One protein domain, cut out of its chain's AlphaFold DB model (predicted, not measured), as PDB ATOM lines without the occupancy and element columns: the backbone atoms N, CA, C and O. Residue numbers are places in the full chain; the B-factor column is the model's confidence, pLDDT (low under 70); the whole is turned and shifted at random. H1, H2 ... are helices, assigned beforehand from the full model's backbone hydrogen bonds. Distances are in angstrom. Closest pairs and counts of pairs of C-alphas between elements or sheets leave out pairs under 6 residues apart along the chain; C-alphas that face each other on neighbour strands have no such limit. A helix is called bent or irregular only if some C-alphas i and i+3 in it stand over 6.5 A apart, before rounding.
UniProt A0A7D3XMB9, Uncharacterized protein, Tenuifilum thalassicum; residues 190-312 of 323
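What this domain is: This is residues 190 to 312 of the 323 residues of an uncharacterized protein of Tenuifilum thalassicum (UniProt A0A7D3XMB9). A long, kinked helix, H5, runs beside H3, the helix in the middle; H1 meets H3 from the side away from H5, with its residues 201 to 205. H2, H3 and H4 make an up-and-down bundle, each running against the one before it, and H4 crosses H5. The printed part has 123 residues with five named helices, H1 to H5 in order, and no named strand: the class is all helix. It is compact, with a radius of gyration of the C-alphas of 14.6 A and spans of 48 by 36 by 22 A.

Where its parts are: Find C-alpha 285 at (-32.543, 22.689, 29.060); from there H5, residues 285 to 312, runs 36.8 A to C-alpha 312 at (-51.360, 46.406, 8.191), with a kink of 69 degrees near residue 292. H3 is residues 227 to 238, H4 255 to 269, 21.5 A long, and H2 214 to 224. H1, residues 191 to 206, begins at (-62.265, 38.977, 21.085) and is 22.2 A long. H3 and H5 are irregular: C-alphas 235 and 238 are 7.0 A apart, 290 and 293 8.0 A.

How they stand to each other: Start at the hub, H3, which touches the four others. H5 touches it with residues 296 to 307 alone, opposite ways at 18 degrees, a shallow tilt; the closest C-alphas, Ser 227 and Ile 303, are 4.6 A apart. H2 and H3 form a helical hairpin, closest at C-alphas 221 and 229, 5.2 A. H3 and H4 form another, at a steep tilt of 40 degrees, closest at C-alphas 237 and 256, 4.9 A. H4 touches H5 at a steep tilt of 56 degrees, closest at C-alphas 257 and 285, 5.7 A. H1 touches H3, closest at C-alphas 205 and 236, 6.0 A; H1 and H5 are apart. In H1, H2 and H4 every O i to N i+4 pair is within hydrogen-bond range; in H3 7 of 8 and in H5 18 of 24 are.

The domain as a whole: The C-alphas farthest apart, Gly 249 and Tyr 312, are 47.9 A apart. The printed part has no cut; the links H3 to H4 and H4 to H5 are long. Look for pLDDT under 70 at residues 243 to 252, 269 to 271 and 274 to 287.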
ATOM      1  N   ASP A 190     -60.153  37.768  17.018       96.12
ATOM      2  CA  ASP A 190     -61.548  37.782  17.472       96.12
ATOM      3  C   ASP A 190     -61.618  37.816  19.014       96.12
ATOM      4  O   ASP A 190     -61.083  36.904  19.651       96.12
ATOM      5  N   PRO A 191     -62.274  38.821  19.630       94.88
ATOM      6  CA  PRO A 191     -62.265  38.977  21.085       94.88
ATOM      7  C   PRO A 191     -62.862  37.787  21.842       94.88
ATOM      8  O   PRO A 191     -62.308  37.363  22.852       94.88
ATOM      9  N   GLU A 192     -63.961  37.218  21.340       95.19
ATOM     10  CA  GLU A 192     -64.638  36.076  21.966       95.19
ATOM     11  C   GLU A 192     -63.782  34.807  21.860       95.19
ATOM     12  O   GLU A 192     -63.601  34.085  22.842       95.19
ATOM     13  N   ALA A 193     -63.196  34.547  20.688       96.06
ATOM     14  CA  ALA A 193     -62.284  33.420  20.522       96.06
ATOM     15  C   ALA A 193     -61.025  33.571  21.397       96.06
ATOM     16  O   ALA A 193     -60.593  32.600  22.021       96.06
ATOM     17  N   GLN A 194     -60.452  34.776  21.492       96.12
ATOM     18  CA  GLN A 194     -59.311  35.039  22.374       96.12
ATOM     19  C   GLN A 194     -59.674  34.879  23.852       96.12
ATOM     20  O   GLN A 194     -58.897  34.282  24.589       96.12
ATOM     21  N   GLU A 195     -60.858  35.311  24.287       96.25
ATOM     22  CA  GLU A 195     -61.323  35.100  25.663       96.25
ATOM     23  C   GLU A 195     -61.446  33.607  26.005       96.25
ATOM     24  O   GLU A 195     -60.978  33.156  27.057       96.25
ATOM     25  N   LEU A 196     -62.027  32.811  25.103       95.50
ATOM     26  CA  LEU A 196     -62.097  31.357  25.263       95.50
ATOM     27  C   LEU A 196     -60.695  30.735  25.333       95.50
ATOM     28  O   LEU A 196     -60.427  29.913  26.212       95.50
ATOM     29  N   TYR A 197     -59.782  31.161  24.455       96.31
ATOM     30  CA  TYR A 197     -58.401  30.681  24.452       96.31
ATOM     31  C   TYR A 197     -57.650  31.073  25.732       96.31
ATOM     32  O   TYR A 197     -56.929  30.263  26.309       96.31
ATOM     33  N   ASP A 198     -57.860  32.288  26.234       96.62
ATOM     34  CA  ASP A 198     -57.292  32.770  27.491       96.62
ATOM     35  C   ASP A 198     -57.743  31.931  28.682       96.62
ATOM     36  O   ASP A 198     -56.932  31.565  29.535       96.62
ATOM     37  N   ASN A 199     -59.029  31.592  28.745       95.31
ATOM     38  CA  ASN A 199     -59.558  30.725  29.793       95.31
ATOM     39  C   ASN A 199     -58.939  29.323  29.726       95.31
ATOM     40  O   ASN A 199     -58.570  28.762  30.762       95.31
ATOM     41  N   ARG A 200     -58.733  28.805  28.513       93.56
ATOM     42  CA  ARG A 200     -58.043  27.534  28.277       93.56
ATOM     43  C   ARG A 200     -56.579  27.577  28.726       93.56
ATOM     44  O   ARG A 200     -56.140  26.671  29.428       93.56
ATOM     45  N   ILE A 201     -55.835  28.640  28.406       95.56
ATOM     46  CA  ILE A 201     -54.446  28.834  28.861       95.56
ATOM     47  C   ILE A 201     -54.370  28.966  30.386       95.56
ATOM     48  O   ILE A 201     -53.518  28.342  31.019       95.56
ATOM     49  N   LYS A 202     -55.298  29.693  31.017       95.38
ATOM     50  CA  LYS A 202     -55.372  29.773  32.486       95.38
ATOM     51  C   LYS A 202     -55.609  28.402  33.114       95.38
ATOM     52  O   LYS A 202     -54.973  28.076  34.116       95.38
ATOM     53  N   GLN A 203     -56.498  27.590  32.540       94.38
ATOM     54  CA  GLN A 203     -56.735  26.224  33.010       94.38
ATOM     55  C   GLN A 203     -55.502  25.335  32.810       94.38
ATOM     56  O   GLN A 203     -55.132  24.595  33.723       94.38
ATOM     57  N   PHE A 204     -54.826  25.466  31.673       93.75
ATOM     58  CA  PHE A 204     -53.583  24.764  31.374       93.75
ATOM     59  C   PHE A 204     -52.496  25.059  32.408       93.75
ATOM     60  O   PHE A 204     -51.898  24.142  32.967       93.75
ATOM     61  N   VAL A 205     -52.292  26.337  32.733       93.81
ATOM     62  CA  VAL A 205     -51.326  26.758  33.755       93.81
ATOM     63  C   VAL A 205     -51.752  26.266  35.138       93.81
ATOM     64  O   VAL A 205     -50.940  25.695  35.863       93.81
ATOM     65  N   LYS A 206     -53.034  26.428  35.496       94.44
ATOM     66  CA  LYS A 206     -53.585  25.989  36.789       94.44
ATOM     67  C   LYS A 206     -53.432  24.485  37.014       94.44
ATOM     68  O   LYS A 206     -53.232  24.063  38.148       94.44
ATOM     69  N   THR A 207     -53.537  23.690  35.955       91.75
ATOM     70  CA  THR A 207     -53.410  22.229  36.016       91.75
ATOM     71  C   THR A 207     -51.989  21.740  35.733       91.75
ATOM     72  O   THR A 207     -51.786  20.548  35.536       91.75
ATOM     73  N   ASN A 208     -50.999  22.642  35.683       89.75
ATOM     74  CA  ASN A 208     -49.611  22.333  35.327       89.75
ATOM     75  C   ASN A 208     -49.498  21.464  34.055       89.75
ATOM     76  O   ASN A 208     -48.734  20.503  34.001       89.75
ATOM     77  N   GLY A 209     -50.291  21.780  33.028       86.06
ATOM     78  CA  GLY A 209     -50.271  21.080  31.746       86.06
ATOM     79  C   GLY A 209     -51.008  19.737  31.715       86.06
ATOM     80  O   GLY A 209     -50.669  18.864  30.916       86.06
ATOM     81  N   GLU A 210     -51.966  19.495  32.613       84.56
ATOM     82  CA  GLU A 210     -52.859  18.329  32.513       84.56
ATOM     83  C   GLU A 210     -54.047  18.567  31.586       84.56
ATOM     84  O   GLU A 210     -54.442  17.646  30.875       84.56
ATOM     85  N   ILE A 211     -54.627  19.771  31.598       84.12
ATOM     86  CA  ILE A 211     -55.852  20.070  30.855       84.12
ATOM     87  C   ILE A 211     -55.780  21.480  30.265       84.12
ATOM     88  O   ILE A 211     -55.733  22.441  31.038       84.12
ATOM     89  N   PRO A 212     -55.881  21.645  28.933       82.88
ATOM     90  CA  PRO A 212     -55.770  20.633  27.860       82.88
ATOM     91  C   PRO A 212     -54.389  19.941  27.793       82.88
ATOM     92  O   PRO A 212     -53.470  20.303  28.522       82.88
ATOM     93  N   ASP A 213     -54.232  18.967  26.890       83.12
ATOM     94  CA  ASP A 213     -52.947  18.292  26.663       83.12
ATOM     95  C   ASP A 213     -51.853  19.246  26.141       83.12
ATOM     96  O   ASP A 213     -52.109  20.123  25.308       83.12
ATOM     97  N   LEU A 214     -50.615  19.018  26.600       83.00
ATOM     98  CA  LEU A 214     -49.423  19.804  26.262       83.00
ATOM     99  C   LEU A 214     -49.198  19.915  24.746       83.00
ATOM    100  O   LEU A 214     -48.900  21.002  24.249       83.00
ATOM    101  N   SER A 215     -49.351  18.811  24.009       82.06
ATOM    102  CA  SER A 215     -49.098  18.748  22.560       82.06
ATOM    103  C   SER A 215     -50.068  19.626  21.789       82.06
ATOM    104  O   SER A 215     -49.692  20.267  20.809       82.06
ATOM    105  N   THR A 216     -51.309  19.694  22.271       86.38
ATOM    106  CA  THR A 216     -52.351  20.503  21.644       86.38
ATOM    107  C   THR A 216     -52.047  21.990  21.818       86.38
ATOM    108  O   THR A 216     -52.011  22.724  20.836       86.38
ATOM    109  N   VAL A 217     -51.742  22.430  23.047       89.88
ATOM    110  CA  VAL A 217     -51.411  23.843  23.324       89.88
ATOM    111  C   VAL A 217     -50.147  24.275  22.589       89.88
ATOM    112  O   VAL A 217     -50.107  25.365  22.023       89.88
ATOM    113  N   TYR A 218     -49.116  23.427  22.566       87.88
ATOM    114  CA  TYR A 218     -47.900  23.711  21.807       87.88
ATOM    115  C   TYR A 218     -48.189  23.864  20.312       87.88
ATOM    116  O   TYR A 218     -47.825  24.883  19.728       87.88
ATOM    117  N   GLY A 219     -48.881  22.889  19.710       87.56
ATOM    118  CA  GLY A 219     -49.247  22.915  18.295       87.56
ATOM    119  C   GLY A 219     -49.973  24.204  17.920       87.56
ATOM    120  O   GLY A 219     -49.496  24.949  17.069       87.56
ATOM    121  N   GLU A 220     -51.041  24.533  18.645       91.25
ATOM    122  CA  GLU A 220     -51.842  25.738  18.409       91.25
ATOM    123  C   GLU A 220     -51.019  27.028  18.537       91.25
ATOM    124  O   GLU A 220     -51.080  27.891  17.666       91.25
ATOM    125  N   LEU A 221     -50.207  27.181  19.589       91.69
ATOM    126  CA  LEU A 221     -49.414  28.401  19.777       91.69
ATOM    127  C   LEU A 221     -48.351  28.583  18.688       91.69
ATOM    128  O   LEU A 221     -48.115  29.710  18.235       91.69
ATOM    129  N   THR A 222     -47.720  27.485  18.263       88.06
ATOM    130  CA  THR A 222     -46.749  27.506  17.161       88.06
ATOM    131  C   THR A 222     -47.406  27.729  15.800       88.06
ATOM    132  O   THR A 222     -46.782  28.331  14.932       88.06
ATOM    133  N   GLU A 223     -48.662  27.318  15.617       86.06
ATOM    134  CA  GLU A 223     -49.456  27.580  14.415       86.06
ATOM    135  C   GLU A 223     -49.971  29.026  14.361       86.06
ATOM    136  O   GLU A 223     -49.998  29.652  13.298       86.06
ATOM    137  N   LEU A 224     -50.352  29.594  15.508       90.50
ATOM    138  CA  LEU A 224     -50.763  30.992  15.612       90.50
ATOM    139  C   LEU A 224     -49.612  31.954  15.302       90.50
ATOM    140  O   LEU A 224     -49.872  32.982  14.690       90.50
ATOM    141  N   ASN A 225     -48.372  31.628  15.696       85.94
ATOM    142  CA  ASN A 225     -47.131  32.372  15.408       85.94
ATOM    143  C   ASN A 225     -47.325  33.886  15.161       85.94
ATOM    144  O   ASN A 225     -47.075  34.391  14.064       85.94
ATOM    145  N   ASN A 226     -47.866  34.581  16.157       91.06
ATOM    146  CA  ASN A 226     -48.234  35.991  16.089       91.06
ATOM    147  C   ASN A 226     -47.976  36.644  17.454       91.06
ATOM    148  O   ASN A 226     -47.625  35.970  18.429       91.06
ATOM    149  N   SER A 227     -48.145  37.960  17.555       94.44
ATOM    150  CA  SER A 227     -47.885  38.689  18.803       94.44
ATOM    151  C   SER A 227     -48.644  38.101  20.004       94.44
ATOM    152  O   SER A 227     -48.066  37.934  21.084       94.44
ATOM    153  N   TYR A 228     -49.905  37.712  19.802       96.19
ATOM    154  CA  TYR A 228     -50.751  37.081  20.814       96.19
ATOM    155  C   TYR A 228     -50.201  35.725  21.280       96.19
ATOM    156  O   TYR A 228     -50.083  35.492  22.484       96.19
ATOM    157  N   SER A 229     -49.803  34.837  20.364       95.44
ATOM    158  CA  SER A 229     -49.302  33.515  20.743       95.44
ATOM    159  C   SER A 229     -47.973  33.593  21.485       95.44
ATOM    160  O   SER A 229     -47.796  32.881  22.472       95.44
ATOM    161  N   ILE A 230     -47.078  34.522  21.122       95.50
ATOM    162  CA  ILE A 230     -45.836  34.757  21.877       95.50
ATOM    163  C   ILE A 230     -46.140  35.252  23.299       95.50
ATOM    164  O   ILE A 230     -45.494  34.815  24.254       95.50
ATOM    165  N   MET A 231     -47.152  36.112  23.481       96.44
ATOM    166  CA  MET A 231     -47.601  36.516  24.822       96.44
ATOM    167  C   MET A 231     -48.054  35.309  25.654       96.44
ATOM    168  O   MET A 231     -47.649  35.181  26.811       96.44
ATOM    169  N   LYS A 232     -48.838  34.399  25.063       97.00
ATOM    170  CA  LYS A 232     -49.312  33.181  25.738       97.00
ATOM    171  C   LYS A 232     -48.188  32.181  26.005       97.00
ATOM    172  O   LYS A 232     -48.147  31.586  27.078       97.00
ATOM    173  N   MET A 233     -47.214  32.064  25.103       95.00
ATOM    174  CA  MET A 233     -46.006  31.266  25.329       95.00
ATOM    175  C   MET A 233     -45.235  31.742  26.564       95.00
ATOM    176  O   MET A 233     -44.766  30.913  27.336       95.00
ATOM    177  N   ILE A 234     -45.138  33.055  26.807       94.19
ATOM    178  CA  ILE A 234     -44.506  33.582  28.030       94.19
ATOM    179  C   ILE A 234     -45.288  33.176  29.289       94.19
ATOM    180  O   ILE A 234     -44.671  32.883  30.318       94.19
ATOM    181  N   GLU A 235     -46.621  33.188  29.218       93.06
ATOM    182  CA  GLU A 235     -47.527  32.858  30.325       93.06
ATOM    183  C   GLU A 235     -47.368  31.396  30.767       93.06
ATOM    184  O   GLU A 235     -47.271  31.118  31.960       93.06
ATOM    185  N   ILE A 236     -47.225  30.470  29.813       92.38
ATOM    186  CA  ILE A 236     -47.109  29.029  30.088       92.38
ATOM    187  C   ILE A 236     -45.688  28.554  30.427       92.38
ATOM    188  O   ILE A 236     -45.503  27.377  30.727       92.38
ATOM    189  N   LEU A 237     -44.678  29.435  30.444       90.25
ATOM    190  CA  LEU A 237     -43.301  29.074  30.834       90.25
ATOM    191  C   LEU A 237     -43.188  28.548  32.276       90.25
ATOM    192  O   LEU A 237     -42.164  27.970  32.633       90.25
ATOM    193  N   SER A 238     -44.206  28.764  33.114       87.81
ATOM    194  CA  SER A 238     -44.273  28.201  34.466       87.81
ATOM    195  C   SER A 238     -44.684  26.728  34.504       87.81
ATOM    196  O   SER A 238     -44.582  26.123  35.565       87.81
ATOM    197  N   VAL A 239     -45.165  26.158  33.394       87.75
ATOM    198  CA  VAL A 239     -45.569  24.749  33.322       87.75
ATOM    199  C   VAL A 239     -44.323  23.866  33.258       87.75
ATOM    200  O   VAL A 239     -43.573  23.893  32.281       87.75
ATOM    201  N   ASP A 240     -44.109  23.080  34.312       81.00
ATOM    202  CA  ASP A 240     -42.946  22.200  34.496       81.00
ATOM    203  C   ASP A 240     -43.383  20.732  34.457       81.00
ATOM    204  O   ASP A 240     -43.243  19.971  35.415       81.00
ATOM    205  N   LYS A 241     -44.024  20.356  33.349       82.75
ATOM    206  CA  LYS A 241     -44.461  18.987  33.075       82.75
ATOM    207  C   LYS A 241     -43.716  18.444  31.868       82.75
ATOM    208  O   LYS A 241     -43.473  19.176  30.910       82.75
ATOM    209  N   ASN A 242     -43.347  17.168  31.907       76.50
ATOM    210  CA  ASN A 242     -42.604  16.546  30.816       76.50
ATOM    211  C   ASN A 242     -43.491  16.325  29.584       76.50
ATOM    212  O   ASN A 242     -44.565  15.734  29.664       76.50
ATOM    213  N   TYR A 243     -42.986  16.775  28.441       68.62
ATOM    214  CA  TYR A 243     -43.431  16.465  27.093       68.62
ATOM    215  C   TYR A 243     -42.843  15.103  26.698       68.62
ATOM    216  O   TYR A 243     -41.622  14.950  26.613       68.62
ATOM    217  N   ILE A 244     -43.687  14.091  26.499       60.97
ATOM    218  CA  ILE A 244     -43.237  12.742  26.133       60.97
ATOM    219  C   ILE A 244     -43.359  12.595  24.614       60.97
ATOM    220  O   ILE A 244     -44.464  12.492  24.085       60.97
ATOM    221  N   ARG A 245     -42.229  12.572  23.895       56.25
ATOM    222  CA  ARG A 245     -42.200  12.237  22.462       56.25
ATOM    223  C   ARG A 245     -41.996  10.729  22.295       56.25
ATOM    224  O   ARG A 245     -40.880  10.242  22.342       56.25
ATOM    225  N   LEU A 246     -43.105  10.010  22.114       54.50
ATOM    226  CA  LEU A 246     -43.247   8.733  21.392       54.50
ATOM    227  C   LEU A 246     -42.029   7.772  21.370       54.50
ATOM    228  O   LEU A 246     -41.593   7.348  20.304       54.50
ATOM    229  N   SER A 247     -41.520   7.364  22.534       50.12
ATOM    230  CA  SER A 247     -40.884   6.051  22.724       50.12
ATOM    231  C   SER A 247     -40.913   5.660  24.205       50.12
ATOM    232  O   SER A 247     -40.781   6.515  25.083       50.12
ATOM    233  N   GLU A 248     -41.145   4.378  24.505       48.66
ATOM    234  CA  GLU A 248     -41.057   3.870  25.878       48.66
ATOM    235  C   GLU A 248     -39.625   4.058  26.403       48.66
ATOM    236  O   GLU A 248     -38.669   3.561  25.809       48.66
ATOM    237  N   GLY A 249     -39.477   4.774  27.521       54.81
ATOM    238  CA  GLY A 249     -38.191   4.976  28.200       54.81
ATOM    239  C   GLY A 249     -37.477   6.302  27.913       54.81
ATOM    240  O   GLY A 249     -36.431   6.544  28.515       54.81
ATOM    241  N   ASP A 250     -38.022   7.177  27.061       61.94
ATOM    242  CA  ASP A 250     -37.481   8.530  26.890       61.94
ATOM    243  C   ASP A 250     -37.767   9.364  28.160       61.94
ATOM    244  O   ASP A 250     -38.927   9.438  28.583       61.94
ATOM    245  N   PRO A 251     -36.759   9.987  28.810       61.38
ATOM    246  CA  PRO A 251     -36.961  10.815  30.006       61.38
ATOM    247  C   PRO A 251     -37.946  11.983  29.815       61.38
ATOM    248  O   PRO A 251     -38.379  12.580  30.808       61.38
ATOM    249  N   GLY A 252     -38.320  12.294  28.570       69.62
ATOM    250  CA  GLY A 252     -39.197  13.401  28.226       69.62
ATOM    251  C   GLY A 252     -38.476  14.741  28.344       69.62
ATOM    252  O   GLY A 252     -37.481  14.897  29.056       69.62
ATOM    253  N   ILE A 253     -38.976  15.737  27.624       76.06
ATOM    254  CA  ILE A 253     -38.422  17.094  27.629       76.06
ATOM    255  C   ILE A 253     -39.385  17.974  28.425       76.06
ATOM    256  O   ILE A 253     -40.565  17.990  28.091       76.06
ATOM    257  N   PRO A 254     -38.962  18.710  29.467       81.12
ATOM    258  CA  PRO A 254     -39.881  19.595  30.179       81.12
ATOM    259  C   PRO A 254     -40.527  20.601  29.215       81.12
ATOM    260  O   PRO A 254     -39.862  21.163  28.350       81.12
ATOM    261  N   PHE A 255     -41.831  20.819  29.329       83.44
ATOM    262  CA  PHE A 255     -42.600  21.598  28.358       83.44
ATOM    263  C   PHE A 255     -42.097  23.041  28.204       83.44
ATOM    264  O   PHE A 255     -41.965  23.552  27.092       83.44
ATOM    265  N   ASN A 256     -41.738  23.688  29.312       85.38
ATOM    266  CA  ASN A 256     -41.107  25.009  29.297       85.38
ATOM    267  C   ASN A 256     -39.819  25.052  28.447       85.38
ATOM    268  O   ASN A 256     -39.506  26.093  27.869       85.38
ATOM    269  N   CYS A 257     -39.101  23.936  28.302       83.25
ATOM    270  CA  CYS A 257     -37.931  23.816  27.441       83.25
ATOM    271  C   CYS A 257     -38.292  23.876  25.966       83.25
ATOM    272  O   CYS A 257     -37.611  24.569  25.217       83.25
ATOM    273  N   GLU A 258     -39.344  23.170  25.552       84.25
ATOM    274  CA  GLU A 258     -39.834  23.186  24.168       84.25
ATOM    275  C   GLU A 258     -40.204  24.616  23.758       84.25
ATOM    276  O   GLU A 258     -39.754  25.110  22.725       84.25
ATOM    277  N   ILE A 259     -40.908  25.337  24.638       88.31
ATOM    278  CA  ILE A 259     -41.245  26.750  24.429       88.31
ATOM    279  C   ILE A 259     -39.989  27.624  24.337       88.31
ATOM    280  O   ILE A 259     -39.868  28.439  23.424       88.31
ATOM    281  N   VAL A 260     -39.026  27.462  25.252       87.56
ATOM    282  CA  VAL A 260     -37.768  28.229  25.220       87.56
ATOM    283  C   VAL A 260     -36.988  27.967  23.932       87.56
ATOM    284  O   VAL A 260     -36.507  28.914  23.314       87.56
ATOM    285  N   MET A 261     -36.869  26.709  23.510       83.81
ATOM    286  CA  MET A 261     -36.146  26.341  22.293       83.81
ATOM    287  C   MET A 261     -36.820  26.907  21.044       83.81
ATOM    288  O   MET A 261     -36.130  27.439  20.174       83.81
ATOM    289  N   TYR A 262     -38.153  26.865  20.985       86.50
ATOM    290  CA  TYR A 262     -38.923  27.498  19.920       86.50
ATOM    291  C   TYR A 262     -38.664  29.012  19.858       86.50
ATOM    292  O   TYR A 262     -38.280  29.532  18.809       86.50
ATOM    293  N   LEU A 263     -38.780  29.715  20.991       88.12
ATOM    294  CA  LEU A 263     -38.542  31.161  21.072       88.12
ATOM    295  C   LEU A 263     -37.111  31.540  20.660       88.12
ATOM    296  O   LEU A 263     -36.928  32.454  19.859       88.12
ATOM    297  N   LEU A 264     -36.101  30.817  21.155       84.62
ATOM    298  CA  LEU A 264     -34.698  31.030  20.787       84.62
ATOM    299  C   LEU A 264     -34.452  30.818  19.287       84.62
ATOM    300  O   LEU A 264     -33.699  31.581  18.672       84.62
ATOM    301  N   GLY A 265     -35.106  29.814  18.694       81.06
ATOM    302  CA  GLY A 265     -35.102  29.601  17.250       81.06
ATOM    303  C   GLY A 265     -35.651  30.817  16.505       81.06
ATOM    304  O   GLY A 265     -34.997  31.335  15.600       81.06
ATOM    305  N   ILE A 266     -36.798  31.348  16.930       83.56
ATOM    306  CA  ILE A 266     -37.394  32.528  16.289       83.56
ATOM    307  C   ILE A 266     -36.501  33.767  16.411       83.56
ATOM    308  O   ILE A 266     -36.279  34.465  15.419       83.56
ATOM    309  N   PHE A 267     -35.953  34.026  17.601       83.19
ATOM    310  CA  PHE A 267     -35.077  35.177  17.838       83.19
ATOM    311  C   PHE A 267     -33.871  35.181  16.902       83.19
ATOM    312  O   PHE A 267     -33.557  36.216  16.314       83.19
ATOM    313  N   THR A 268     -33.230  34.017  16.761       72.31
ATOM    314  CA  THR A 268     -31.965  33.863  16.039       72.31
ATOM    315  C   THR A 268     -32.168  33.851  14.530       72.31
ATOM    316  O   THR A 268     -31.407  34.484  13.808       72.31
ATOM    317  N   TYR A 269     -33.181  33.133  14.041       67.81
ATOM    318  CA  TYR A 269     -33.320  32.876  12.606       67.81
ATOM    319  C   TYR A 269     -34.198  33.888  11.870       67.81
ATOM    320  O   TYR A 269     -33.978  34.110  10.684       67.81
ATOM    321  N   TYR A 270     -35.174  34.501  12.543       64.88
ATOM    322  CA  TYR A 270     -36.195  35.303  11.858       64.88
ATOM    323  C   TYR A 270     -36.173  36.783  12.240       64.88
ATOM    324  O   TYR A 270     -36.559  37.630  11.436       64.88
ATOM    325  N   PHE A 271     -35.719  37.122  13.452       63.28
ATOM    326  CA  PHE A 271     -35.887  38.480  13.977       63.28
ATOM    327  C   PHE A 271     -34.595  39.215  14.344       63.28
ATOM    328  O   PHE A 271     -34.702  40.390  14.701       63.28
ATOM    329  N   ASP A 272     -33.428  38.575  14.211       70.62
ATOM    330  CA  ASP A 272     -32.106  39.091  14.617       70.62
ATOM    331  C   ASP A 272     -32.135  39.738  16.015       70.62
ATOM    332  O   ASP A 272     -31.617  40.825  16.276       70.62
ATOM    333  N   ILE A 273     -32.847  39.085  16.939       73.44
ATOM    334  CA  ILE A 273     -32.943  39.540  18.323       73.44
ATOM    335  C   ILE A 273     -31.760  38.938  19.068       73.44
ATOM    336  O   ILE A 273     -31.755  37.753  19.399       73.44
ATOM    337  N   ALA A 274     -30.761  39.776  19.347       69.88
ATOM    338  CA  ALA A 274     -29.571  39.364  20.076       69.88
ATOM    339  C   ALA A 274     -29.934  38.771  21.449       69.88
ATOM    340  O   ALA A 274     -30.557  39.432  22.288       69.88
ATOM    341  N   THR A 275     -29.493  37.535  21.681       68.25
ATOM    342  CA  THR A 275     -29.487  36.886  22.996       68.25
ATOM    343  C   THR A 275     -28.097  36.320  23.259       68.25
ATOM    344  O   THR A 275     -27.392  35.913  22.337       68.25
ATOM    345  N   THR A 276     -27.680  36.309  24.521       68.12
ATOM    346  CA  THR A 276     -26.418  35.690  24.948       68.12
ATOM    347  C   THR A 276     -26.557  34.176  25.142       68.12
ATOM    348  O   THR A 276     -25.574  33.487  25.416       68.12
ATOM    349  N   VAL A 277     -27.778  33.648  24.980       66.00
ATOM    350  CA  VAL A 277     -28.120  32.242  25.177       66.00
ATOM    351  C   VAL A 277     -27.745  31.440  23.928       66.00
ATOM    352  O   VAL A 277     -28.318  31.650  22.859       66.00
ATOM    353  N   PRO A 278     -26.800  30.494  24.021       61.97
ATOM    354  CA  PRO A 278     -26.413  29.684  22.877       61.97
ATOM    355  C   PRO A 278     -27.554  28.749  22.457       61.97
ATOM    356  O   PRO A 278     -27.996  27.900  23.233       61.97
ATOM    357  N   VAL A 279     -27.970  28.836  21.193       58.66
ATOM    358  CA  VAL A 279     -28.875  27.860  20.568       58.66
ATOM    359  C   VAL A 279     -28.079  26.593  20.259       58.66
ATOM    360  O   VAL A 279     -27.539  26.423  19.170       58.66
ATOM    361  N   LYS A 280     -27.929  25.704  21.243       57.06
ATOM    362  CA  LYS A 280     -27.394  24.354  21.018       57.06
ATOM    363  C   LYS A 280     -28.477  23.338  21.341       57.06
ATOM    364  O   LYS A 280     -28.895  23.258  22.493       57.06
ATOM    365  N   GLN A 281     -28.889  22.560  20.338       48.56
ATOM    366  CA  GLN A 281     -29.841  21.451  20.501       48.56
ATOM    367  C   GLN A 281     -29.371  20.437  21.563       48.56
ATOM    368  O   GLN A 281     -30.198  19.840  22.240       48.56
ATOM    369  N   ASP A 282     -28.056  20.344  21.786       49.47
ATOM    370  CA  ASP A 282     -27.442  19.390  22.717       49.47
ATOM    371  C   ASP A 282     -27.272  19.929  24.154       49.47
ATOM    372  O   ASP A 282     -26.710  19.244  25.014       49.47
ATOM    373  N   MET A 283     -27.673  21.175  24.451       53.25
ATOM    374  CA  MET A 283     -27.555  21.697  25.817       53.25
ATOM    375  C   MET A 283     -28.697  21.202  26.713       53.25
ATOM    376  O   MET A 283     -29.863  21.328  26.346       53.25
ATOM    377  N   PRO A 284     -28.401  20.743  27.947       58.72
ATOM    378  CA  PRO A 284     -29.442  20.415  28.912       58.72
ATOM    379  C   PRO A 284     -30.302  21.653  29.184       58.72
ATOM    380  O   PRO A 284     -29.784  22.659  29.675       58.72
ATOM    381  N   CYS A 285     -31.607  21.570  28.921       66.44
ATOM    382  CA  CYS A 285     -32.543  22.689  29.060       66.44
ATOM    383  C   CYS A 285     -32.440  23.447  30.399       66.44
ATOM    384  O   CYS A 285     -32.559  24.673  30.436       66.44
ATOM    385  N   LYS A 286     -32.124  22.751  31.501       65.62
ATOM    386  CA  LYS A 286     -31.894  23.364  32.823       65.62
ATOM    387  C   LYS A 286     -30.863  24.504  32.807       65.62
ATOM    388  O   LYS A 286     -30.894  25.357  33.690       65.62
ATOM    389  N   LYS A 287     -29.945  24.539  31.832       68.56
ATOM    390  CA  LYS A 287     -29.012  25.659  31.634       68.56
ATOM    391  C   LYS A 287     -29.704  26.884  31.028       68.56
ATOM    392  O   LYS A 287     -29.485  27.980  31.529       68.56
ATOM    393  N   ASN A 288     -30.580  26.699  30.041       70.50
ATOM    394  CA  ASN A 288     -31.312  27.791  29.387       70.50
ATOM    395  C   ASN A 288     -32.350  28.428  30.320       70.50
ATOM    396  O   ASN A 288     -32.522  29.644  30.302       70.50
ATOM    397  N   LEU A 289     -32.971  27.646  31.211       75.50
ATOM    398  CA  LEU A 289     -33.919  28.170  32.205       75.50
ATOM    399  C   LEU A 289     -33.288  29.187  33.178       75.50
ATOM    400  O   LEU A 289     -33.996  30.038  33.711       75.50
ATOM    401  N   LYS A 290     -31.959  29.184  33.366       81.31
ATOM    402  CA  LYS A 290     -31.264  30.225  34.154       81.31
ATOM    403  C   LYS A 290     -31.323  31.609  33.499       81.31
ATOM    404  O   LYS A 290     -31.203  32.614  34.192       81.31
ATOM    405  N   HIS A 291     -31.550  31.658  32.189       84.38
ATOM    406  CA  HIS A 291     -31.664  32.878  31.391       84.38
ATOM    407  C   HIS A 291     -33.123  33.289  31.150       84.38
ATOM    408  O   HIS A 291     -33.400  34.137  30.305       84.38
ATOM    409  N   LEU A 292     -34.085  32.724  31.892       86.25
ATOM    410  CA  LEU A 292     -35.508  33.019  31.709       86.25
ATOM    411  C   LEU A 292     -35.846  34.527  31.724       86.25
ATOM    412  O   LEU A 292     -36.659  34.939  30.894       86.25
ATOM    413  N   PRO A 293     -35.248  35.379  32.587       89.62
ATOM    414  CA  PRO A 293     -35.487  36.824  32.533       89.62
ATOM    415  C   PRO A 293     -35.066  37.461  31.200       89.62
ATOM    416  O   PRO A 293     -35.803  38.277  30.649       89.62
ATOM    417  N   GLU A 294     -33.913  37.057  30.660       89.12
ATOM    418  CA  GLU A 294     -33.394  37.524  29.370       89.12
ATOM    419  C   GLU A 294     -34.288  37.055  28.216       89.12
ATOM    420  O   GLU A 294     -34.692  37.862  27.381       89.12
ATOM    421  N   ILE A 295     -34.685  35.779  28.221       89.25
ATOM    422  CA  ILE A 295     -35.593  35.197  27.223       89.25
ATOM    423  C   ILE A 295     -36.943  35.922  27.231       89.25
ATOM    424  O   ILE A 295     -37.456  36.281  26.175       89.25
ATOM    425  N   LYS A 296     -37.510  36.209  28.412       92.06
ATOM    426  CA  LYS A 296     -38.756  36.983  28.533       92.06
ATOM    427  C   LYS A 296     -38.598  38.410  28.004       92.06
ATOM    428  O   LYS A 296     -39.526  38.934  27.391       92.06
ATOM    429  N   ALA A 297     -37.447  39.047  28.222       91.44
ATOM    430  CA  ALA A 297     -37.168  40.372  27.674       91.44
ATOM    431  C   ALA A 297     -37.050  40.346  26.139       91.44
ATOM    432  O   ALA A 297     -37.616  41.212  25.472       91.44
ATOM    433  N   ALA A 298     -36.384  39.337  25.572       91.38
ATOM    434  CA  ALA A 298     -36.307  39.124  24.127       91.38
ATOM    435  C   ALA A 298     -37.688  38.827  23.515       91.38
ATOM    436  O   ALA A 298     -38.063  39.444  22.519       91.38
ATOM    437  N   ALA A 299     -38.496  37.984  24.163       93.25
ATOM    438  CA  ALA A 299     -39.858  37.677  23.735       93.25
ATOM    439  C   ALA A 299     -40.755  38.926  23.709       93.25
ATOM    440  O   ALA A 299     -41.525  39.111  22.773       93.25
ATOM    441  N   LYS A 300     -40.611  39.841  24.678       94.19
ATOM    442  CA  LYS A 300     -41.310  41.139  24.651       94.19
ATOM    443  C   LYS A 300     -40.921  41.993  23.444       94.19
ATOM    444  O   LYS A 300     -41.796  42.602  22.841       94.19
ATOM    445  N   LYS A 301     -39.641  42.017  23.059       92.06
ATOM    446  CA  LYS A 301     -39.206  42.706  21.828       92.06
ATOM    447  C   LYS A 301     -39.815  42.060  20.582       92.06
ATOM    448  O   LYS A 301     -40.261  42.774  19.689       92.06
ATOM    449  N   LEU A 302     -39.865  40.727  20.544       91.94
ATOM    450  CA  LEU A 302     -40.493  39.974  19.458       91.94
ATOM    451  C   LEU A 302     -41.989  40.297  19.328       91.94
ATOM    452  O   LEU A 302     -42.454  40.542  18.221       91.94
ATOM    453  N   ILE A 303     -42.720  40.362  20.445       94.69
ATOM    454  CA  ILE A 303     -44.142  40.747  20.473       94.69
ATOM    455  C   ILE A 303     -44.352  42.111  19.809       94.69
ATOM    456  O   ILE A 303     -45.235  42.246  18.968       94.69
ATOM    457  N   GLU A 304     -43.541  43.116  20.150       93.75
ATOM    458  CA  GLU A 304     -43.676  44.453  19.559       93.75
ATOM    459  C   GLU A 304     -43.351  44.468  18.060       93.75
ATOM    460  O   GLU A 304     -44.026  45.156  17.293       93.75
ATOM    461  N   LYS A 305     -42.376  43.666  17.615       91.00
ATOM    462  CA  LYS A 305     -42.084  43.532  16.182       91.00
ATOM    463  C   LYS A 305     -43.232  42.847  15.432       91.00
ATOM    464  O   LYS A 305     -43.663  43.375  14.410       91.00
ATOM    465  N   TYR A 306     -43.795  41.767  15.977       92.50
ATOM    466  CA  TYR A 306     -44.983  41.130  15.404       92.50
ATOM    467  C   TYR A 306     -46.182  42.078  15.343       92.50
ATOM    468  O   TYR A 306     -46.803  42.184  14.296       92.50
ATOM    469  N   LYS A 307     -46.468  42.849  16.402       92.50
ATOM    470  CA  LYS A 307     -47.548  43.853  16.368       92.50
ATOM    471  C   LYS A 307     -47.361  44.868  15.240       92.50
ATOM    472  O   LYS A 307     -48.325  45.226  14.565       92.50
ATOM    473  N   ALA A 308     -46.133  45.343  15.028       91.25
ATOM    474  CA  ALA A 308     -45.828  46.266  13.937       91.25
ATOM    475  C   ALA A 308     -46.033  45.609  12.559       91.25
ATOM    476  O   ALA A 308     -46.559  46.241  11.641       91.25
ATOM    477  N   GLU A 309     -45.660  44.337  12.422       89.00
ATOM    478  CA  GLU A 309     -45.885  43.545  11.213       89.00
ATOM    479  C   GLU A 309     -47.363  43.206  10.993       89.00
ATOM    480  O   GLU A 309     -47.788  43.144   9.851       89.00
ATOM    481  N   GLU A 310     -48.166  43.054  12.042       92.25
ATOM    482  CA  GLU A 310     -49.601  42.740  11.976       92.25
ATOM    483  C   GLU A 310     -50.475  43.986  11.769       92.25
ATOM    484  O   GLU A 310     -51.616  43.903  11.304       92.25
ATOM    485  N   TYR A 311     -49.933  45.173  12.045       91.56
ATOM    486  CA  TYR A 311     -50.674  46.432  11.992       91.56
ATOM    487  C   TYR A 311     -51.356  46.693  10.637       91.56
ATOM    488  O   TYR A 311     -52.407  47.341  10.593       91.56
ATOM    489  N   TYR A 312     -50.794  46.187   9.527       89.62
ATOM    490  CA  TYR A 312     -51.360  46.406   8.191       89.62
ATOM    491  C   TYR A 312     -52.785  45.858   8.050       89.62
ATOM    492  O   TYR A 312     -53.586  46.483   7.351       89.62
TER     493      TYR A 312